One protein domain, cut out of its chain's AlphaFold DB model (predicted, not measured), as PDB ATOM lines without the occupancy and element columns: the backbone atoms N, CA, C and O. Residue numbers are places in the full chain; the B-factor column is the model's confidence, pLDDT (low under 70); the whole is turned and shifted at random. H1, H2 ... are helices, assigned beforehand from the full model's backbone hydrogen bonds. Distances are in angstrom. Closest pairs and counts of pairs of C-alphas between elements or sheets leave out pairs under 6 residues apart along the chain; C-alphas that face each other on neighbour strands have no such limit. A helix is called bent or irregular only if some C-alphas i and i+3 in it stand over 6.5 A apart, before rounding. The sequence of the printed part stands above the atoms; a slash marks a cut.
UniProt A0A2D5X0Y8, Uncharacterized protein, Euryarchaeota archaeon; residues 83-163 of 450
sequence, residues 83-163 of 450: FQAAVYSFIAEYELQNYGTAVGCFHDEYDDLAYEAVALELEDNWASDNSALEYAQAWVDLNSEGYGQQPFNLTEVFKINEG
ATOM      1  N   PHE A  83     188.363 227.900 252.684       94.94
ATOM      2  CA  PHE A  83     187.310 226.883 252.721       94.94
ATOM      3  C   PHE A  83     187.497 225.961 253.926       94.94
ATOM      4  O   PHE A  83     186.531 225.635 254.611       94.94
ATOM      5  N   GLN A  84     188.737 225.573 254.223       96.31
ATOM      6  CA  GLN A  84     189.057 224.827 255.438       96.31
ATOM      7  C   GLN A  84     188.790 225.647 256.698       96.31
ATOM      8  O   GLN A  84     188.253 225.085 257.643       96.31
ATOM      9  N   ALA A  85     189.098 226.944 256.719       94.19
ATOM     10  CA  ALA A  85     188.827 227.809 257.864       94.19
ATOM     11  C   ALA A  85     187.324 227.935 258.164       94.19
ATOM     12  O   ALA A  85     186.930 227.784 259.317       94.19
ATOM     13  N   ALA A  86     186.480 228.070 257.135       95.19
ATOM     14  CA  ALA A  86     185.023 228.090 257.295       95.19
ATOM     15  C   ALA A  86     184.438 226.762 257.815       95.19
ATOM     16  O   ALA A  86     183.427 226.750 258.506       95.19
ATOM     17  N   VAL A  87     185.044 225.619 257.476       96.69
ATOM     18  CA  VAL A  87     184.642 224.318 258.048       96.69
ATOM     19  C   VAL A  87     185.220 224.149 259.457       96.69
ATOM     20  O   VAL A  87     184.578 223.560 260.327       96.69
ATOM     21  N   TYR A  88     186.435 224.649 259.687       95.25
ATOM     22  CA  TYR A  88     187.112 224.565 260.974       95.25
ATOM     23  C   TYR A  88     186.398 225.381 262.042       95.25
ATOM     24  O   TYR A  88     186.328 224.900 263.158       95.25
ATOM     25  N   SER A  89     185.821 226.540 261.721       93.81
ATOM     26  CA  SER A  89     185.047 227.329 262.687       93.81
ATOM     27  C   SER A  89     183.883 226.545 263.288       93.81
ATOM     28  O   SER A  89     183.754 226.473 264.504       93.81
ATOM     29  N   PHE A  90     183.101 225.861 262.451       95.25
ATOM     30  CA  PHE A  90     182.022 224.985 262.906       95.25
ATOM     31  C   PHE A  90     182.550 223.822 263.763       95.25
ATOM     32  O   PHE A  90     181.987 223.492 264.801       95.25
ATOM     33  N   ILE A  91     183.651 223.195 263.344       95.19
ATOM     34  CA  ILE A  91     184.265 222.096 264.102       95.19
ATOM     35  C   ILE A  91     184.849 222.570 265.435       95.19
ATOM     36  O   ILE A  91     184.724 221.877 266.440       95.19
ATOM     37  N   ALA A  92     185.483 223.735 265.448       89.19
ATOM     38  CA  ALA A  92     186.033 224.347 266.640       89.19
ATOM     39  C   ALA A  92     184.914 224.619 267.648       89.19
ATOM     40  O   ALA A  92     185.015 224.172 268.780       89.19
ATOM     41  N   GLU A  93     183.815 225.231 267.215       88.88
ATOM     42  CA  GLU A  93     182.691 225.568 268.091       88.88
ATOM     43  C   GLU A  93     181.912 224.348 268.602       88.88
ATOM     44  O   GLU A  93     181.572 224.281 269.781       88.88
ATOM     45  N   TYR A  94     181.630 223.371 267.735       88.69
ATOM     46  CA  TYR A  94     180.637 222.330 268.033       88.69
ATOM     47  C   TYR A  94     181.209 220.923 268.258       88.69
ATOM     48  O   TYR A  94     180.486 220.041 268.724       88.69
ATOM     49  N   GLU A  95     182.484 220.677 267.941       89.25
ATOM     50  CA  GLU A  95     183.154 219.390 268.199       89.25
ATOM     51  C   GLU A  95     184.308 219.519 269.206       89.25
ATOM     52  O   GLU A  95     184.548 218.594 269.985       89.25
ATOM     53  N   LEU A  96     185.044 220.634 269.194       78.75
ATOM     54  CA  LEU A  96     186.193 220.850 270.071       78.75
ATOM     55  C   LEU A  96     185.790 221.609 271.341       78.75
ATOM     56  O   LEU A  96     184.960 222.508 271.331       78.75
ATOM     57  N   GLN A  97     186.404 221.250 272.467       63.34
ATOM     58  CA  GLN A  97     186.186 221.953 273.732       63.34
ATOM     59  C   GLN A  97     186.999 223.258 273.758       63.34
ATOM     60  O   GLN A  97     188.147 223.268 273.317       63.34
ATOM     61  N   ASN A  98     186.433 224.327 274.334       62.38
ATOM     62  CA  ASN A  98     187.105 225.607 274.627       62.38
ATOM     63  C   ASN A  98     187.483 226.493 273.420       62.38
ATOM     64  O   ASN A  98     188.453 227.242 273.500       62.38
ATOM     65  N   TYR A  99     186.721 226.445 272.324       68.19
ATOM     66  CA  TYR A  99     186.886 227.374 271.191       68.19
ATOM     67  C   TYR A  99     185.812 228.475 271.109       68.19
ATOM     68  O   TYR A  99     185.950 229.394 270.306       68.19
ATOM     69  N   GLY A 100     184.779 228.428 271.960       73.56
ATOM     70  CA  GLY A 100     183.735 229.458 272.022       73.56
ATOM     71  C   GLY A 100     182.954 229.602 270.710       73.56
ATOM     72  O   GLY A 100     182.765 228.625 269.992       73.56
ATOM     73  N   THR A 101     182.511 230.824 270.399       78.75
ATOM     74  CA  THR A 101     181.738 231.177 269.193       78.75
ATOM     75  C   THR A 101     182.616 231.245 267.939       78.75
ATOM     76  O   THR A 101     182.748 232.299 267.310       78.75
ATOM     77  N   ALA A 102     183.286 230.148 267.588       82.75
ATOM     78  CA  ALA A 102     184.267 230.124 266.507       82.75
ATOM     79  C   ALA A 102     183.662 230.403 265.113       82.75
ATOM     80  O   ALA A 102     184.370 230.923 264.247       82.75
ATOM     81  N   VAL A 103     182.373 230.132 264.869       85.06
ATOM     82  CA  VAL A 103     181.646 230.564 263.657       85.06
ATOM     83  C   VAL A 103     181.540 232.087 263.604       85.06
ATOM     84  O   VAL A 103     181.825 232.675 262.558       85.06
ATOM     85  N   GLY A 104     181.233 232.725 264.737       79.38
ATOM     86  CA  GLY A 104     181.318 234.181 264.894       79.38
ATOM     87  C   GLY A 104     182.738 234.694 264.645       79.38
ATOM     88  O   GLY A 104     182.937 235.576 263.816       79.38
ATOM     89  N   CYS A 105     183.752 234.044 265.228       82.06
ATOM     90  CA  CYS A 105     185.153 234.405 264.990       82.06
ATOM     91  C   CYS A 105     185.568 234.354 263.525       82.06
ATOM     92  O   CYS A 105     186.370 235.172 263.079       82.06
ATOM     93  N   PHE A 106     185.061 233.380 262.768       84.81
ATOM     94  CA  PHE A 106     185.347 233.309 261.342       84.81
ATOM     95  C   PHE A 106     184.795 234.529 260.611       84.81
ATOM     96  O   PHE A 106     185.468 235.048 259.729       84.81
ATOM     97  N   HIS A 107     183.586 234.970 260.968       81.69
ATOM     98  CA  HIS A 107     182.938 236.132 260.366       81.69
ATOM     99  C   HIS A 107     183.704 237.430 260.637       81.69
ATOM    100  O   HIS A 107     183.848 238.251 259.728       81.69
ATOM    101  N   ASP A 108     184.199 237.587 261.862       73.75
ATOM    102  CA  ASP A 108     184.753 238.853 262.336       73.75
ATOM    103  C   ASP A 108     186.265 238.995 262.069       73.75
ATOM    104  O   ASP A 108     186.699 240.065 261.638       73.75
ATOM    105  N   GLU A 109     187.057 237.923 262.218       71.31
ATOM    106  CA  GLU A 109     188.533 238.011 262.251       71.31
ATOM    107  C   GLU A 109     189.275 237.296 261.109       71.31
ATOM    108  O   GLU A 109     190.473 237.516 260.909       71.31
ATOM    109  N   TYR A 110     188.623 236.423 260.335       81.75
ATOM    110  CA  TYR A 110     189.333 235.693 259.283       81.75
ATOM    111  C   TYR A 110     189.482 236.526 257.996       81.75
ATOM    112  O   TYR A 110     188.505 236.960 257.387       81.75
ATOM    113  N   ASP A 111     190.725 236.693 257.527       80.75
ATOM    114  CA  ASP A 111     191.098 237.585 256.412       80.75
ATOM    115  C   ASP A 111     190.345 237.329 255.082       80.75
ATOM    116  O   ASP A 111     190.212 238.239 254.253       80.75
ATOM    117  N   ASP A 112     189.887 236.096 254.829       84.62
ATOM    118  CA  ASP A 112     189.235 235.696 253.573       84.62
ATOM    119  C   ASP A 112     187.891 234.976 253.797       84.62
ATOM    120  O   ASP A 112     187.801 233.753 253.908       84.62
ATOM    121  N   LEU A 113     186.815 235.767 253.767       88.00
ATOM    122  CA  LEU A 113     185.426 235.333 253.956       88.00
ATOM    123  C   LEU A 113     184.770 234.725 252.701       88.00
ATOM    124  O   LEU A 113     183.545 234.622 252.622       88.00
ATOM    125  N   ALA A 114     185.537 234.305 251.685       88.19
ATOM    126  CA  ALA A 114     184.977 233.751 250.445       88.19
ATOM    127  C   ALA A 114     184.028 232.550 250.652       88.19
ATOM    128  O   ALA A 114     183.218 232.256 249.765       88.19
ATOM    129  N   TYR A 115     184.117 231.876 251.803       90.94
ATOM    130  CA  TYR A 115     183.315 230.707 252.169       90.94
ATOM    131  C   TYR A 115     182.494 230.896 253.451       90.94
ATOM    132  O   TYR A 115     182.050 229.919 254.031       90.94
ATOM    133  N   GLU A 116     182.206 232.128 253.863       88.12
ATOM    134  CA  GLU A 116     181.348 232.426 255.026       88.12
ATOM    135  C   GLU A 116     180.001 231.690 255.003       88.12
ATOM    136  O   GLU A 116     179.589 231.090 255.991       88.12
ATOM    137  N   ALA A 117     179.350 231.639 253.837       87.44
ATOM    138  CA  ALA A 117     178.095 230.910 253.676       87.44
ATOM    139  C   ALA A 117     178.216 229.406 253.993       87.44
ATOM    140  O   ALA A 117     177.206 228.784 254.288       87.44
ATOM    141  N   VAL A 118     179.419 228.823 253.924       92.94
ATOM    142  CA  VAL A 118     179.674 227.427 254.312       92.94
ATOM    143  C   VAL A 118     179.616 227.262 255.827       92.94
ATOM    144  O   VAL A 118     178.972 226.325 256.288       92.94
ATOM    145  N   ALA A 119     180.238 228.167 256.590       91.31
ATOM    146  CA  ALA A 119     180.209 228.128 258.053       91.31
ATOM    147  C   ALA A 119     178.767 228.251 258.575       91.31
ATOM    148  O   ALA A 119     178.311 227.406 259.343       91.31
ATOM    149  N   LEU A 120     178.017 229.228 258.049       86.81
ATOM    150  CA  LEU A 120     176.604 229.435 258.388       86.81
ATOM    151  C   LEU A 120     175.715 228.265 257.941       86.81
ATOM    152  O   LEU A 120     174.814 227.861 258.663       86.81
ATOM    153  N   GLU A 121     175.956 227.689 256.758       91.81
ATOM    154  CA  GLU A 121     175.183 226.530 256.293       91.81
ATOM    155  C   GLU A 121     175.413 225.300 257.178       91.81
ATOM    156  O   GLU A 121     174.467 224.546 257.425       91.81
ATOM    157  N   LEU A 122     176.645 225.076 257.639       93.62
ATOM    158  CA  LEU A 122     176.954 223.992 258.565       93.62
ATOM    159  C   LEU A 122     176.224 224.195 259.898       93.62
ATOM    160  O   LEU A 122     175.540 223.269 260.332       93.62
ATOM    161  N   GLU A 123     176.300 225.396 260.470       91.69
ATOM    162  CA  GLU A 123     175.635 225.773 261.724       91.69
ATOM    163  C   GLU A 123     174.101 225.673 261.638       91.69
ATOM    164  O   GLU A 123     173.484 224.947 262.416       91.69
ATOM    165  N   ASP A 124     173.476 226.308 260.641       90.06
ATOM    166  CA  ASP A 124     172.013 226.382 260.499       90.06
ATOM    167  C   ASP A 124     171.346 225.016 260.265       90.06
ATOM    168  O   ASP A 124     170.157 224.832 260.550       90.06
ATOM    169  N   ASN A 125     172.073 224.068 259.666       89.38
ATOM    170  CA  ASN A 125     171.513 222.786 259.229       89.38
ATOM    171  C   ASN A 125     171.954 221.593 260.081       89.38
ATOM    172  O   ASN A 125     171.451 220.483 259.857       89.38
ATOM    173  N   TRP A 126     172.859 221.786 261.041       90.44
ATOM    174  CA  TRP A 126     173.218 220.724 261.965       90.44
ATOM    175  C   TRP A 126     172.126 220.540 263.023       90.44
ATOM    176  O   TRP A 126     171.727 221.467 263.724       90.44
ATOM    177  N   ALA A 127     171.618 219.314 263.135       75.69
ATOM    178  CA  ALA A 127     170.777 218.896 264.246       75.69
ATOM    179  C   ALA A 127     171.668 218.135 265.230       75.69
ATOM    180  O   ALA A 127     172.388 217.230 264.822       75.69
ATOM    181  N   SER A 128     171.615 218.471 266.518       71.12
ATOM    182  CA  SER A 128     172.476 217.915 267.577       71.12
ATOM    183  C   SER A 128     172.252 216.421 267.893       71.12
ATOM    184  O   SER A 128     172.596 215.944 268.973       71.12
ATOM    185  N   ASP A 129     171.650 215.654 266.979       71.88
ATOM    186  CA  ASP A 129     171.365 214.224 267.119       71.88
ATOM    187  C   ASP A 129     172.496 213.305 266.610       71.88
ATOM    188  O   ASP A 129     172.429 212.085 266.798       71.88
ATOM    189  N   ASN A 130     173.556 213.870 266.020       74.19
ATOM    190  CA  ASN A 130     174.808 213.202 265.646       74.19
ATOM    191  C   ASN A 130     176.036 214.080 265.975       74.19
ATOM    192  O   ASN A 130     175.879 215.247 266.308       74.19
ATOM    193  N   SER A 131     177.257 213.530 265.919       88.25
ATOM    194  CA  SER A 131     178.481 214.319 266.167       88.25
ATOM    195  C   SER A 131     178.667 215.396 265.092       88.25
ATOM    196  O   SER A 131     178.468 215.129 263.900       88.25
ATOM    197  N   ALA A 132     179.094 216.591 265.510       91.44
ATOM    198  CA  ALA A 132     179.413 217.697 264.612       91.44
ATOM    199  C   ALA A 132     180.516 217.301 263.614       91.44
ATOM    200  O   ALA A 132     180.405 217.600 262.423       91.44
ATOM    201  N   LEU A 133     181.523 216.533 264.048       94.00
ATOM    202  CA  LEU A 133     182.548 215.956 263.175       94.00
ATOM    203  C   LEU A 133     181.968 215.024 262.113       94.00
ATOM    204  O   LEU A 133     182.330 215.135 260.941       94.00
ATOM    205  N   GLU A 134     181.088 214.098 262.496       93.25
ATOM    206  CA  GLU A 134     180.475 213.165 261.542       93.25
ATOM    207  C   GLU A 134     179.622 213.906 260.505       93.25
ATOM    208  O   GLU A 134     179.685 213.601 259.309       93.25
ATOM    209  N   TYR A 135     178.857 214.901 260.955       95.62
ATOM    210  CA  TYR A 135     178.043 215.752 260.096       95.62
ATOM    211  C   TYR A 135     178.895 216.577 259.124       95.62
ATOM    212  O   TYR A 135     178.706 216.484 257.908       95.62
ATOM    213  N   ALA A 136     179.868 217.334 259.632       96.31
ATOM    214  CA  ALA A 136     180.714 218.195 258.813       96.31
ATOM    215  C   ALA A 136     181.582 217.384 257.842       96.31
ATOM    216  O   ALA A 136     181.751 217.788 256.691       96.31
ATOM    217  N   GLN A 137     182.072 216.204 258.243       97.06
ATOM    218  CA  GLN A 137     182.814 215.316 257.344       97.06
ATOM    219  C   GLN A 137     181.934 214.849 256.178       97.06
ATOM    220  O   GLN A 137     182.366 214.894 255.025       97.06
ATOM    221  N   ALA A 138     180.688 214.448 256.450       95.31
ATOM    222  CA  ALA A 138     179.741 214.064 255.405       95.31
ATOM    223  C   ALA A 138     179.371 215.247 254.492       95.31
ATOM    224  O   ALA A 138     179.214 215.068 253.280       95.31
ATOM    225  N   TRP A 139     179.249 216.451 255.058       96.56
ATOM    226  CA  TRP A 139     178.978 217.670 254.302       96.56
ATOM    227  C   TRP A 139     180.146 218.024 253.368       96.56
ATOM    228  O   TRP A 139     179.916 218.273 252.182       96.56
ATOM    229  N   VAL A 140     181.392 217.974 253.852       97.44
ATOM    230  CA  VAL A 140     182.602 218.233 253.049       97.44
ATOM    231  C   VAL A 140     182.728 217.220 251.911       97.44
ATOM    232  O   VAL A 140     182.900 217.614 250.756       97.44
ATOM    233  N   ASP A 141     182.537 215.930 252.192       95.44
ATOM    234  CA  ASP A 141     182.595 214.869 251.178       95.44
ATOM    235  C   ASP A 141     181.595 215.080 250.029       95.44
ATOM    236  O   ASP A 141     181.880 214.738 248.877       95.44
ATOM    237  N   LEU A 142     180.419 215.640 250.330       95.88
ATOM    238  CA  LEU A 142     179.347 215.843 249.360       95.88
ATOM    239  C   LEU A 142     179.478 217.157 248.580       95.88
ATOM    240  O   LEU A 142     179.155 217.191 247.389       95.88
ATOM    241  N   ASN A 143     179.909 218.236 249.236       94.31
ATOM    242  CA  ASN A 143     179.741 219.591 248.713       94.31
ATOM    243  C   ASN A 143     181.029 220.225 248.168       94.31
ATOM    244  O   ASN A 143     180.928 221.126 247.333       94.31
ATOM    245  N   SER A 144     182.230 219.745 248.531       92.31
ATOM    246  CA  SER A 144     183.502 220.383 248.134       92.31
ATOM    247  C   SER A 144     183.649 220.624 246.626       92.31
ATOM    248  O   SER A 144     184.094 221.701 246.224       92.31
ATOM    249  N   GLU A 145     183.230 219.685 245.768       92.75
ATOM    250  CA  GLU A 145     183.320 219.862 244.307       92.75
ATOM    251  C   GLU A 145     182.500 221.062 243.802       92.75
ATOM    252  O   GLU A 145     182.912 221.740 242.857       92.75
ATOM    253  N   GLY A 146     181.359 221.355 244.440       91.50
ATOM    254  CA  GLY A 146     180.493 222.490 244.106       91.50
ATOM    255  C   GLY A 146     181.147 223.845 244.376       91.50
ATOM    256  O   GLY A 146     180.875 224.812 243.663       91.50
ATOM    257  N   TYR A 147     182.073 223.878 245.332       90.75
ATOM    258  CA  TYR A 147     182.888 225.038 245.691       90.75
ATOM    259  C   TYR A 147     184.241 225.065 244.961       90.75
ATOM    260  O   TYR A 147     185.055 225.953 245.189       90.75
ATOM    261  N   GLY A 148     184.497 224.116 244.049       92.94
ATOM    262  CA  GLY A 148     185.779 223.998 243.346       92.94
ATOM    263  C   GLY A 148     186.920 223.465 244.219       92.94
ATOM    264  O   GLY A 148     188.082 223.575 243.826       92.94
ATOM    265  N   GLN A 149     186.589 222.879 245.366       94.94
ATOM    266  CA  GLN A 149     187.513 222.328 246.350       94.94
ATOM    267  C   GLN A 149     187.598 220.803 246.228       94.94
ATOM    268  O   GLN A 149     186.839 220.168 245.490       94.94
ATOM    269  N   GLN A 150     188.562 220.192 246.911       93.81
ATOM    270  CA  GLN A 150     188.619 218.737 247.074       93.81
ATOM    271  C   GLN A 150     188.169 218.373 248.489       93.81
ATOM    272  O   GLN A 150     188.521 219.101 249.416       93.81
ATOM    273  N   PRO A 151     187.428 217.265 248.670       95.62
ATOM    274  CA  PRO A 151     187.105 216.790 250.005       95.62
ATOM    275  C   PRO A 151     188.388 216.401 250.745       95.62
ATOM    276  O   PRO A 151     189.368 215.949 250.138       95.62
ATOM    277  N   PHE A 152     188.381 216.581 252.060       96.38
ATOM    278  CA  PHE A 152     189.522 216.323 252.932       96.38
ATOM    279  C   PHE A 152     189.065 215.663 254.235       96.38
ATOM    280  O   PHE A 152     187.889 215.697 254.587       96.38
ATOM    281  N   ASN A 153     190.002 215.019 254.933       96.88
ATOM    282  CA  ASN A 153     189.730 214.375 256.213       96.88
ATOM    283  C   ASN A 153     189.866 215.407 257.340       96.88
ATOM    284  O   ASN A 153     190.970 215.887 257.597       96.88
ATOM    285  N   LEU A 154     188.759 215.733 258.004       95.81
ATOM    286  CA  LEU A 154     188.698 216.774 259.032       95.81
ATOM    287  C   LEU A 154     189.562 216.411 260.242       95.81
ATOM    288  O   LEU A 154     190.319 217.246 260.725       95.81
ATOM    289  N   THR A 155     189.531 215.151 260.684       91.31
ATOM    290  CA  THR A 155     190.346 214.674 261.811       91.31
ATOM    291  C   THR A 155     191.841 214.868 261.568       91.31
ATOM    292  O   THR A 155     192.566 215.247 262.487       91.31
ATOM    293  N   GLU A 156     192.309 214.608 260.346       89.88
ATOM    294  CA  GLU A 156     193.720 214.755 259.976       89.88
ATOM    295  C   GLU A 156     194.114 216.219 259.755       89.88
ATOM    296  O   GLU A 156     195.162 216.644 260.237       89.88
ATOM    297  N   VAL A 157     193.292 216.986 259.033       93.19
ATOM    298  CA  VAL A 157     193.602 218.377 258.667       93.19
ATOM    299  C   VAL A 157     193.529 219.298 259.880       93.19
ATOM    300  O   VAL A 157     194.413 220.130 260.060       93.19
ATOM    301  N   PHE A 158     192.527 219.115 260.737       93.88
ATOM    302  CA  PHE A 158     192.301 219.953 261.915       93.88
ATOM    303  C   PHE A 158     192.870 219.363 263.196       93.88
ATOM    304  O   PHE A 158     192.711 219.954 264.253       93.88
ATOM    305  N   LYS A 159     193.530 218.202 263.120       86.50
ATOM    306  CA  LYS A 159     194.126 217.519 264.275       86.50
ATOM    307  C   LYS A 159     193.135 217.343 265.430       86.50
ATOM    308  O   LYS A 159     193.447 217.597 266.588       86.50
ATOM    309  N   ILE A 160     191.931 216.869 265.123       81.94
ATOM    310  CA  ILE A 160     190.841 216.768 266.110       81.94
ATOM    311  C   ILE A 160     191.221 215.887 267.303       81.94
ATOM    312  O   ILE A 160     190.952 216.234 268.446       81.94
ATOM    313  N   ASN A 161     191.963 214.803 267.060       81.62
ATOM    314  CA  ASN A 161     192.471 213.936 268.131       81.62
ATOM    315  C   ASN A 161     193.541 214.601 269.025       81.62
ATOM    316  O   ASN A 161     193.930 214.015 270.032       81.62
ATOM    317  N   GLU A 162     194.053 215.769 268.635       76.50
ATOM    318  CA  GLU A 162     195.032 216.576 269.374       76.50
ATOM    319  C   GLU A 162     194.389 217.841 269.980       76.50
ATOM    320  O   GLU A 162     195.105 218.671 270.527       76.50
ATOM    321  N   GLY A 163     193.057 217.991 269.910       71.88
ATOM    322  CA  GLY A 163     192.343 219.160 270.442       71.88
ATOM    323  C   GLY A 163     192.227 220.338 269.469       71.88
ATOM    324  O   GLY A 163     191.910 221.447 269.891       71.88
TER     325      GLY A 163
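What this domain is: This is residues 83 to 163 of the 450 residues of an uncharacterized protein of Euryarchaeota archaeon (UniProt A0A2D5X0Y8). One helix, H1, makes the middle of this small body: the hairpin of H2 and H3 packs on it, and the longest helix, H4, runs back past it the opposite way, touching it with residues 132 to 136 alone. From the far end of H4, the link of residues 148 to 153 folds back to the short H5, which is near H1. The printed part has 81 residues, with five named helices in the order H1, H2, H3, H4, H5 and no named strand; the class is all helix. It is compact, with a radius of gyration of the C-alphas of 11.6 A, and rounded, spanning 31 by 26 by 24 A.

Where its parts are: Begin with H4, residues 132 to 147: find C-alpha 132 at (179.413, 217.697, 264.612), and from there it runs 20.6 A to C-alpha 147 at (182.888, 225.038, 245.691). H4 has a kink of 43 degrees near residue 141 and is irregular, with C-alphas 142 and 145 standing 7.6 A apart. Find C-alpha 83 at (187.310, 226.883, 252.721), where H1, residues 83 to 94, begins its 17.3 A. Look next at H3, residues 116 to 125, 14.4 A long, at H2, residues 102 to 109, 9.9 A long, and at H5, residues 154 to 157.

How they stand to each other: Start from H4 and look to the hub, H1: they touch, with C-alphas of Tyr 94 and Ala 132 closest at 5.9 A, at a shallow tilt of 18 degrees, opposite ways. H1 touches H2, closest at the C-alphas of Ser 89 and Val 103, 4.8 A, at a steep tilt of 48 degrees, opposite ways. H1 also touches H3, closest at the C-alphas of Ala 86 and Ala 119, 4.9 A, at a tilt of 37 degrees, only just steep, the same way. H2 and H3 form a helical hairpin, with the C-alphas of Val 103 and Ala 119 closest at 6.3 A. H4 is close to but not clearly touching H3 and H5; for H5 the closest C-alphas are those of Gln 137 and Leu 154, 6.3 A apart. H2 and H4 are apart. In H2 and H3 every O i to N i+4 pair is within hydrogen-bond range; in H1 7 of 8 are and in H4 9 of 12, while H5 is too short for such a pair.

The domain as a whole: The C-alphas farthest apart are those of Asp 111 and Asp 129, at 32.4 A. The printed part has no cut, and the four links between helices are short. Look at the B-factor column: the mean pLDDT of the printed part is 87.8, and residues 97 to 99, in the link from H1 to H2, are under 70.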